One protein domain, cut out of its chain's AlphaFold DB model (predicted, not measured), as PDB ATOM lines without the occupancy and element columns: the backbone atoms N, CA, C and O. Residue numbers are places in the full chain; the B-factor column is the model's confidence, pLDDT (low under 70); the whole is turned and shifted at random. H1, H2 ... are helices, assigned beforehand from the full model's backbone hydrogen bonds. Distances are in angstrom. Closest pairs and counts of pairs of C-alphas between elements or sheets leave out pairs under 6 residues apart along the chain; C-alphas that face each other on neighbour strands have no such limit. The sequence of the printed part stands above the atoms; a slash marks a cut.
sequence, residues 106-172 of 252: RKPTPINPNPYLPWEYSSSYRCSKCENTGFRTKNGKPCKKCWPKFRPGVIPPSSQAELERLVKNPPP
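AT A GLANCE: This is residues 106 to 172 of the 252 residues of an uncharacterized protein of [Candida] inconspicua (UniProt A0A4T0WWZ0). This domain has little regular structure: a compact body of winding loops, with two short helices, H1 and H2, set apart from each other, and H2 and the last residues toward one end of the long axis, with the bend at Ser 124 at the other. The printed part has 67 residues, with H1 then H2 and no named strand; the class is all helix, though the named elements hold only 14 residues. It is compact, with a radius of gyration of the C-alphas of 11.3 A, and only just elongated, spanning 36 by 24 by 23 A.

IN THESE COORDINATES: Start at C-alpha 106 at (-38.882, 20.104, -14.966); residues 106 to 145 hold no named element. Find C-alpha 146 at (-37.142, 3.750, -5.751), where H1, residues 146 to 150, begins; it is 6.0 A long. H2, residues 160 to 168, runs 12.2 A to C-alpha 168 at (-50.227, 20.906, -9.764).

HOW THE PARTS SIT: Look at residues 151 to 159, a short link from H1 to H2; the two helices are apart. In H1 and H2 every O i to N i+4 pair is within hydrogen-bond range.

THE WHOLE: The C-alphas of Ser 124 and Pro 172, the two farthest apart, are 36.0 A from each other. The printed part has no cut, and no printed residue has a pLDDT under 70.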
ATOM      1  N   ARG A 106     -40.085  20.398 -14.175       86.44
ATOM      2  CA  ARG A 106     -38.882  20.104 -14.966       86.44
ATOM      3  C   ARG A 106     -39.285  19.535 -16.327       86.44
ATOM      4  O   ARG A 106     -40.337  18.916 -16.451       86.44
ATOM      5  N   LYS A 107     -38.450  19.723 -17.349       90.44
ATOM      6  CA  LYS A 107     -38.653  19.043 -18.637       90.44
ATOM      7  C   LYS A 107     -38.315  17.551 -18.481       90.44
ATOM      8  O   LYS A 107     -37.310  17.253 -17.833       90.44
ATOM      9  N   PRO A 108     -39.117  16.626 -19.042       92.62
ATOM     10  CA  PRO A 108     -38.791  15.204 -19.052       92.62
ATOM     11  C   PRO A 108     -37.436  14.951 -19.718       92.62
ATOM     12  O   PRO A 108     -37.135  15.537 -20.758       92.62
ATOM     13  N   THR A 109     -36.631  14.066 -19.137       93.25
ATOM     14  CA  THR A 109     -35.362  13.603 -19.721       93.25
ATOM     15  C   THR A 109     -35.366  12.076 -19.830       93.25
ATOM     16  O   THR A 109     -36.154  11.425 -19.142       93.25
ATOM     17  N   PRO A 110     -34.483  11.456 -20.638       92.12
ATOM     18  CA  PRO A 110     -34.395   9.991 -20.713       92.12
ATOM     19  C   PRO A 110     -34.136   9.325 -19.349       92.12
ATOM     20  O   PRO A 110     -34.656   8.246 -19.050       92.12
ATOM     21  N   ILE A 111     -33.362   9.996 -18.487       93.81
ATOM     22  CA  ILE A 111     -33.047   9.535 -17.129       93.81
ATOM     23  C   ILE A 111     -34.235   9.751 -16.185       93.81
ATOM     24  O   ILE A 111     -34.496   8.891 -15.339       93.81
ATOM     25  N   ASN A 112     -34.960  10.863 -16.338       93.69
ATOM     26  CA  ASN A 112     -36.080  11.244 -15.483       93.69
ATOM     27  C   ASN A 112     -37.339  11.534 -16.329       93.69
ATOM     28  O   ASN A 112     -37.688  12.695 -16.566       93.69
ATOM     29  N   PRO A 113     -38.021  10.481 -16.819       94.06
ATOM     30  CA  PRO A 113     -39.150  10.632 -17.735       94.06
ATOM     31  C   PRO A 113     -40.397  11.220 -17.062       94.06
ATOM     32  O   PRO A 113     -41.254  11.772 -17.745       94.06
ATOM     33  N   ASN A 114     -40.515  11.117 -15.734       93.56
ATOM     34  CA  ASN A 114     -41.630  11.689 -14.985       93.56
ATOM     35  C   ASN A 114     -41.241  13.056 -14.384       93.56
ATOM     36  O   ASN A 114     -40.541  13.092 -13.368       93.56
ATOM     37  N   PRO A 115     -41.728  14.180 -14.943       92.44
ATOM     38  CA  PRO A 115     -41.348  15.516 -14.492       92.44
ATOM     39  C   PRO A 115     -41.954  15.896 -13.133       92.44
ATOM     40  O   PRO A 115     -41.509  16.862 -12.513       92.44
ATOM     41  N   TYR A 116     -42.960  15.151 -12.661       94.00
ATOM     42  CA  TYR A 116     -43.641  15.390 -11.388       94.00
ATOM     43  C   TYR A 116     -42.895  14.796 -10.190       94.00
ATOM     44  O   TYR A 116     -43.279  15.029  -9.043       94.00
ATOM     45  N   LEU A 117     -41.841  14.010 -10.421       93.56
ATOM     46  CA  LEU A 117     -41.040  13.499  -9.320       93.56
ATOM     47  C   LEU A 117     -40.293  14.649  -8.635       93.56
ATOM     48  O   LEU A 117     -39.614  15.437  -9.291       93.56
ATOM     49  N   PRO A 118     -40.342  14.731  -7.297       89.62
ATOM     50  CA  PRO A 118     -39.620  15.759  -6.558       89.62
ATOM     51  C   PRO A 118     -38.127  15.434  -6.368       89.62
ATOM     52  O   PRO A 118     -37.450  16.102  -5.586       89.62
ATOM     53  N   TRP A 119     -37.621  14.392  -7.033       92.44
ATOM     54  CA  TRP A 119     -36.210  14.017  -7.068       92.44
ATOM     55  C   TRP A 119     -35.785  13.679  -8.494       92.44
ATOM     56  O   TRP A 119     -36.602  13.547  -9.406       92.44
ATOM     57  N   GLU A 120     -34.482  13.500  -8.655       94.69
ATOM     58  CA  GLU A 120     -33.861  13.093  -9.902       94.69
ATOM     59  C   GLU A 120     -33.072  11.804  -9.695       94.69
ATOM     60  O   GLU A 120     -32.460  11.600  -8.644       94.69
ATOM     61  N   TYR A 121     -33.158  10.892 -10.663       95.69
ATOM     62  CA  TYR A 121     -32.355   9.674 -10.650       95.69
ATOM     63  C   TYR A 121     -30.914  10.005 -11.035       95.69
ATOM     64  O   TYR A 121     -30.676  10.886 -11.859       95.69
ATOM     65  N   SER A 122     -29.945   9.288 -10.462       95.12
ATOM     66  CA  SER A 122     -28.557   9.402 -10.909       95.12
ATOM     67  C   SER A 122     -28.429   8.927 -12.357       95.12
ATOM     68  O   SER A 122     -29.152   8.026 -12.784       95.12
ATOM     69  N   SER A 123     -27.481   9.499 -13.100       92.62
ATOM     70  CA  SER A 123     -27.264   9.199 -14.523       92.62
ATOM     71  C   SER A 123     -27.035   7.713 -14.814       92.62
ATOM     72  O   SER A 123     -27.464   7.219 -15.851       92.62
ATOM     73  N   SER A 124     -26.423   6.982 -13.881       93.94
ATOM     74  CA  SER A 124     -26.161   5.541 -13.989       93.94
ATOM     75  C   SER A 124     -27.305   4.643 -13.504       93.94
ATOM     76  O   SER A 124     -27.242   3.425 -13.656       93.94
ATOM     77  N   TYR A 125     -28.343   5.198 -12.876       96.56
ATOM     78  CA  TYR A 125     -29.395   4.391 -12.271       96.56
ATOM     79  C   TYR A 125     -30.592   4.253 -13.206       96.56
ATOM     80  O   TYR A 125     -31.269   5.231 -13.527       96.56
ATOM     81  N   ARG A 126     -30.934   3.008 -13.543       96.94
ATOM     82  CA  ARG A 126     -32.185   2.666 -14.223       96.94
ATOM     83  C   ARG A 126     -32.926   1.584 -13.453       96.94
ATOM     84  O   ARG A 126     -32.418   0.487 -13.241       96.94
ATOM     85  N   CYS A 127     -34.150   1.875 -13.024       97.25
ATOM     86  CA  CYS A 127     -34.987   0.863 -12.392       97.25
ATOM     87  C   CYS A 127     -35.721   0.028 -13.444       97.25
ATOM     88  O   CYS A 127     -36.590   0.551 -14.131       97.25
ATOM     89  N   SER A 128     -35.482  -1.283 -13.490       96.94
ATOM     90  CA  SER A 128     -36.194  -2.198 -14.399       96.94
ATOM     91  C   SER A 128     -37.694  -2.345 -14.112       96.94
ATOM     92  O   SER A 128     -38.444  -2.812 -14.957       96.94
ATOM     93  N   LYS A 129     -38.163  -1.965 -12.913       97.44
ATOM     94  CA  LYS A 129     -39.577  -2.129 -12.518       97.44
ATOM     95  C   LYS A 129     -40.459  -0.930 -12.851       97.44
ATOM     96  O   LYS A 129     -41.660  -1.104 -13.025       97.44
ATOM     97  N   CYS A 130     -39.896   0.274 -12.799       97.44
ATOM     98  CA  CYS A 130     -40.634   1.520 -13.013       97.44
ATOM     99  C   CYS A 130     -40.028   2.403 -14.093       97.44
ATOM    100  O   CYS A 130     -40.570   3.472 -14.335       97.44
ATOM    101  N   GLU A 131     -38.888   2.027 -14.674       96.94
ATOM    102  CA  GLU A 131     -38.255   2.801 -15.742       96.94
ATOM    103  C   GLU A 131     -38.009   4.262 -15.346       96.94
ATOM    104  O   GLU A 131     -38.203   5.190 -16.122       96.94
ATOM    105  N   ASN A 132     -37.614   4.474 -14.088       96.88
ATOM    106  CA  ASN A 132     -37.409   5.796 -13.494       96.88
ATOM    107  C   ASN A 132     -38.643   6.724 -13.538       96.88
ATOM    108  O   ASN A 132     -38.528   7.929 -13.358       96.88
ATOM    109  N   THR A 133     -39.856   6.196 -13.683       96.69
ATOM    110  CA  THR A 133     -41.086   6.998 -13.523       96.69
ATOM    111  C   THR A 133     -41.495   7.152 -12.055       96.69
ATOM    112  O   THR A 133     -42.332   7.984 -11.714       96.69
ATOM    113  N   GLY A 134     -40.922   6.329 -11.166       96.38
ATOM    114  CA  GLY A 134     -41.325   6.219  -9.760       96.38
ATOM    115  C   GLY A 134     -42.535   5.306  -9.520       96.38
ATOM    116  O   GLY A 134     -42.774   4.925  -8.373       96.38
ATOM    117  N   PHE A 135     -43.231   4.855 -10.567       97.75
ATOM    118  CA  PHE A 135     -44.398   3.970 -10.481       97.75
ATOM    119  C   PHE A 135     -44.194   2.736 -11.355       97.75
ATOM    120  O   PHE A 135     -43.614   2.804 -12.429       97.75
ATOM    121  N   ARG A 136     -44.585   1.558 -10.875       97.38
ATOM    122  CA  ARG A 136     -44.354   0.320 -11.629       97.38
ATOM    123  C   ARG A 136     -45.239   0.290 -12.872       97.38
ATOM    124  O   ARG A 136     -46.451   0.440 -12.743       97.38
ATOM    125  N   THR A 137     -44.661  -0.037 -14.024       95.38
ATOM    126  CA  THR A 137     -45.375  -0.070 -15.313       95.38
ATOM    127  C   THR A 137     -46.559  -1.040 -15.291       95.38
ATOM    128  O   THR A 137     -47.622  -0.741 -15.812       95.38
ATOM    129  N   LYS A 138     -46.413  -2.180 -14.599       95.38
ATOM    130  CA  LYS A 138     -47.444  -3.231 -14.557       95.38
ATOM    131  C   LYS A 138     -48.722  -2.858 -13.799       95.38
ATOM    132  O   LYS A 138     -49.760  -3.436 -14.072       95.38
ATOM    133  N   ASN A 139     -48.648  -1.998 -12.780       95.56
ATOM    134  CA  ASN A 139     -49.790  -1.774 -11.882       95.56
ATOM    135  C   ASN A 139     -50.000  -0.319 -11.448       95.56
ATOM    136  O   ASN A 139     -50.873  -0.065 -10.622       95.56
ATOM    137  N   GLY A 140     -49.171   0.618 -11.914       95.50
ATOM    138  CA  GLY A 140     -49.258   2.037 -11.560       95.50
ATOM    139  C   GLY A 140     -48.978   2.358 -10.086       95.50
ATOM    140  O   GLY A 140     -49.063   3.518  -9.690       95.50
ATOM    141  N   LYS A 141     -48.627   1.362  -9.260       96.62
ATOM    142  CA  LYS A 141     -48.345   1.549  -7.831       96.62
ATOM    143  C   LYS A 141     -46.934   2.100  -7.627       96.62
ATOM    144  O   LYS A 141     -46.035   1.810  -8.429       96.62
ATOM    145  N   PRO A 142     -46.684   2.828  -6.526       97.12
ATOM    146  CA  PRO A 142     -45.366   3.371  -6.243       97.12
ATOM    147  C   PRO A 142     -44.290   2.283  -6.182       97.12
ATOM    148  O   PRO A 142     -44.452   1.203  -5.599       97.12
ATOM    149  N   CYS A 143     -43.151   2.564  -6.809       97.62
ATOM    150  CA  CYS A 143     -42.028   1.644  -6.835       97.62
ATOM    151  C   CYS A 143     -41.398   1.507  -5.442       97.62
ATOM    152  O   CYS A 143     -40.600   2.344  -5.025       97.62
ATOM    153  N   LYS A 144     -41.700   0.391  -4.762       95.44
ATOM    154  CA  LYS A 144     -41.164   0.051  -3.429       95.44
ATOM    155  C   LYS A 144     -39.631   0.122  -3.300       95.44
ATOM    156  O   LYS A 144     -39.150   0.248  -2.188       95.44
ATOM    157  N   LYS A 145     -38.869   0.019  -4.399       95.75
ATOM    158  CA  LYS A 145     -37.400   0.165  -4.382       95.75
ATOM    159  C   LYS A 145     -36.957   1.626  -4.538       95.75
ATOM    160  O   LYS A 145     -36.057   2.063  -3.835       95.75
ATOM    161  N   CYS A 146     -37.579   2.384  -5.444       96.75
ATOM    162  CA  CYS A 146     -37.142   3.750  -5.751       96.75
ATOM    163  C   CYS A 146     -37.565   4.765  -4.686       96.75
ATOM    164  O   CYS A 146     -36.744   5.572  -4.268       96.75
ATOM    165  N   TRP A 147     -38.814   4.719  -4.218       95.38
ATOM    166  CA  TRP A 147     -39.325   5.704  -3.258       95.38
ATOM    167  C   TRP A 147     -38.503   5.803  -1.966       95.38
ATOM    168  O   TRP A 147     -38.039   6.900  -1.671       95.38
ATOM    169  N   PRO A 148     -38.224   4.708  -1.231       91.50
ATOM    170  CA  PRO A 148     -37.405   4.813  -0.024       91.50
ATOM    171  C   PRO A 148     -35.947   5.187  -0.320       91.50
ATOM    172  O   PRO A 148     -35.308   5.801   0.526       91.50
ATOM    173  N   LYS A 149     -35.422   4.855  -1.510       93.81
ATOM    174  CA  LYS A 149     -34.036   5.158  -1.895       93.81
ATOM    175  C   LYS A 149     -33.819   6.645  -2.191       93.81
ATOM    176  O   LYS A 149     -32.828   7.208  -1.747       93.81
ATOM    177  N   PHE A 150     -34.726   7.272  -2.939       94.38
ATOM    178  CA  PHE A 150     -34.559   8.658  -3.399       94.38
ATOM    179  C   PHE A 150     -35.392   9.681  -2.610       94.38
ATOM    180  O   PHE A 150     -35.099  10.875  -2.638       94.38
ATOM    181  N   ARG A 151     -36.419   9.230  -1.879       88.69
ATOM    182  CA  ARG A 151     -37.242  10.037  -0.961       88.69
ATOM    183  C   ARG A 151     -37.478   9.291   0.359       88.69
ATOM    184  O   ARG A 151     -38.619   8.949   0.683       88.69
ATOM    185  N   PRO A 152     -36.417   9.028   1.140       79.94
ATOM    186  CA  PRO A 152     -36.571   8.407   2.447       79.94
ATOM    187  C   PRO A 152     -37.487   9.254   3.343       79.94
ATOM    188  O   PRO A 152     -37.416  10.482   3.347       79.94
ATOM    189  N   GLY A 153     -38.365   8.593   4.099       75.19
ATOM    190  CA  GLY A 153     -39.251   9.263   5.055       75.19
ATOM    191  C   GLY A 153     -40.456   9.987   4.442       75.19
ATOM    192  O   GLY A 153     -41.170  10.670   5.173       75.19
ATOM    193  N   VAL A 154     -40.719   9.826   3.142       83.31
ATOM    194  CA  VAL A 154     -41.938  10.333   2.492       83.31
ATOM    195  C   VAL A 154     -42.830   9.156   2.109       83.31
ATOM    196  O   VAL A 154     -42.374   8.201   1.479       83.31
ATOM    197  N   ILE A 155     -44.109   9.225   2.485       85.69
ATOM    198  CA  ILE A 155     -45.104   8.247   2.037       85.69
ATOM    199  C   ILE A 155     -45.345   8.502   0.548       85.69
ATOM    200  O   ILE A 155     -45.717   9.620   0.183       85.69
ATOM    201  N   PRO A 156     -45.106   7.511  -0.322       91.25
ATOM    202  CA  PRO A 156     -45.370   7.692  -1.732       91.25
ATOM    203  C   PRO A 156     -46.881   7.839  -1.971       91.25
ATOM    204  O   PRO A 156     -47.659   7.131  -1.328       91.25
ATOM    205  N   PRO A 157     -47.312   8.696  -2.909       93.50
ATOM    206  CA  PRO A 157     -48.701   8.726  -3.341       93.50
ATOM    207  C   PRO A 157     -49.091   7.374  -3.946       93.50
ATOM    208  O   PRO A 157     -48.256   6.635  -4.483       93.50
ATOM    209  N   SER A 158     -50.376   7.043  -3.849       93.88
ATOM    210  CA  SER A 158     -50.919   5.746  -4.262       93.88
ATOM    211  C   SER A 158     -50.792   5.500  -5.766       93.88
ATOM    212  O   SER A 158     -50.662   4.352  -6.197       93.88
ATOM    213  N   SER A 159     -50.795   6.578  -6.553       95.94
ATOM    214  CA  SER A 159     -50.779   6.552  -8.012       95.94
ATOM    215  C   SER A 159     -50.045   7.758  -8.598       95.94
ATOM    216  O   SER A 159     -49.832   8.779  -7.939       95.94
ATOM    217  N   GLN A 160     -49.690   7.651  -9.879       94.06
ATOM    218  CA  GLN A 160     -49.092   8.752 -10.633       94.06
ATOM    219  C   GLN A 160     -50.031   9.963 -10.742       94.06
ATOM    220  O   GLN A 160     -49.575  11.096 -10.608       94.06
ATOM    221  N   ALA A 161     -51.337   9.736 -10.914       94.31
ATOM    222  CA  ALA A 161     -52.327  10.809 -10.996       94.31
ATOM    223  C   ALA A 161     -52.441  11.596  -9.679       94.31
ATOM    224  O   ALA A 161     -52.620  12.812  -9.688       94.31
ATOM    225  N   GLU A 162     -52.310  10.918  -8.535       93.94
ATOM    226  CA  GLU A 162     -52.266  11.582  -7.230       93.94
ATOM    227  C   GLU A 162     -51.005  12.442  -7.077       93.94
ATOM    228  O   GLU A 162     -51.105  13.583  -6.632       93.94
ATOM    229  N   LEU A 163     -49.836  11.947  -7.504       94.06
ATOM    230  CA  LEU A 163     -48.612  12.756  -7.516       94.06
ATOM    231  C   LEU A 163     -48.780  14.012  -8.377       94.06
ATOM    232  O   LEU A 163     -48.444  15.109  -7.943       94.06
ATOM    233  N   GLU A 164     -49.309  13.853  -9.586       93.75
ATOM    234  CA  GLU A 164     -49.545  14.964 -10.501       93.75
ATOM    235  C   GLU A 164     -50.510  15.995  -9.901       93.75
ATOM    236  O   GLU A 164     -50.236  17.195  -9.955       93.75
ATOM    237  N   ARG A 165     -51.591  15.544  -9.251       93.44
ATOM    238  CA  ARG A 165     -52.510  16.424  -8.517       93.44
ATOM    239  C   ARG A 165     -51.816  17.177  -7.388       93.44
ATOM    240  O   ARG A 165     -52.023  18.378  -7.278       93.44
ATOM    241  N   LEU A 166     -50.990  16.502  -6.589       89.88
ATOM    242  CA  LEU A 166     -50.258  17.124  -5.480       89.88
ATOM    243  C   LEU A 166     -49.227  18.153  -5.956       89.88
ATOM    244  O   LEU A 166     -48.977  19.131  -5.257       89.88
ATOM    245  N   VAL A 167     -48.621  17.946  -7.129       90.00
ATOM    246  CA  VAL A 167     -47.655  18.891  -7.708       90.00
ATOM    247  C   VAL A 167     -48.356  20.079  -8.364       90.00
ATOM    248  O   VAL A 167     -47.908  21.210  -8.195       90.00
ATOM    249  N   LYS A 168     -49.455  19.843  -9.095       89.56
ATOM    250  CA  LYS A 168     -50.227  20.906  -9.764       89.56
ATOM    251  C   LYS A 168     -51.025  21.758  -8.778       89.56
ATOM    252  O   LYS A 168     -51.082  22.971  -8.936       89.56
ATOM    253  N   ASN A 169     -51.605  21.125  -7.764       90.19
ATOM    254  CA  ASN A 169     -52.415  21.757  -6.728       90.19
ATOM    255  C   ASN A 169     -51.799  21.450  -5.356       90.19
ATOM    256  O   ASN A 169     -52.310  20.587  -4.632       90.19
ATOM    257  N   PRO A 170     -50.677  22.103  -4.996       81.50
ATOM    258  CA  PRO A 170     -50.076  21.896  -3.691       81.50
ATOM    259  C   PRO A 170     -51.091  22.286  -2.606       81.50
ATOM    260  O   PRO A 170     -51.678  23.369  -2.686       81.50
ATOM    261  N   PRO A 171     -51.329  21.428  -1.596       75.81
ATOM    262  CA  PRO A 171     -52.228  21.779  -0.507       75.81
ATOM    263  C   PRO A 171     -51.710  23.044   0.189       75.81
ATOM    264  O   PRO A 171     -50.488  23.214   0.299       75.81
ATOM    265  N   PRO A 172     -52.603  23.928   0.676       75.12
ATOM    266  CA  PRO A 172     -52.179  25.121   1.393       75.12
ATOM    267  C   PRO A 172     -51.264  24.707   2.553       75.12
ATOM    268  O   PRO A 172     -51.545  23.697   3.216       75.12
TER     269      PRO A 172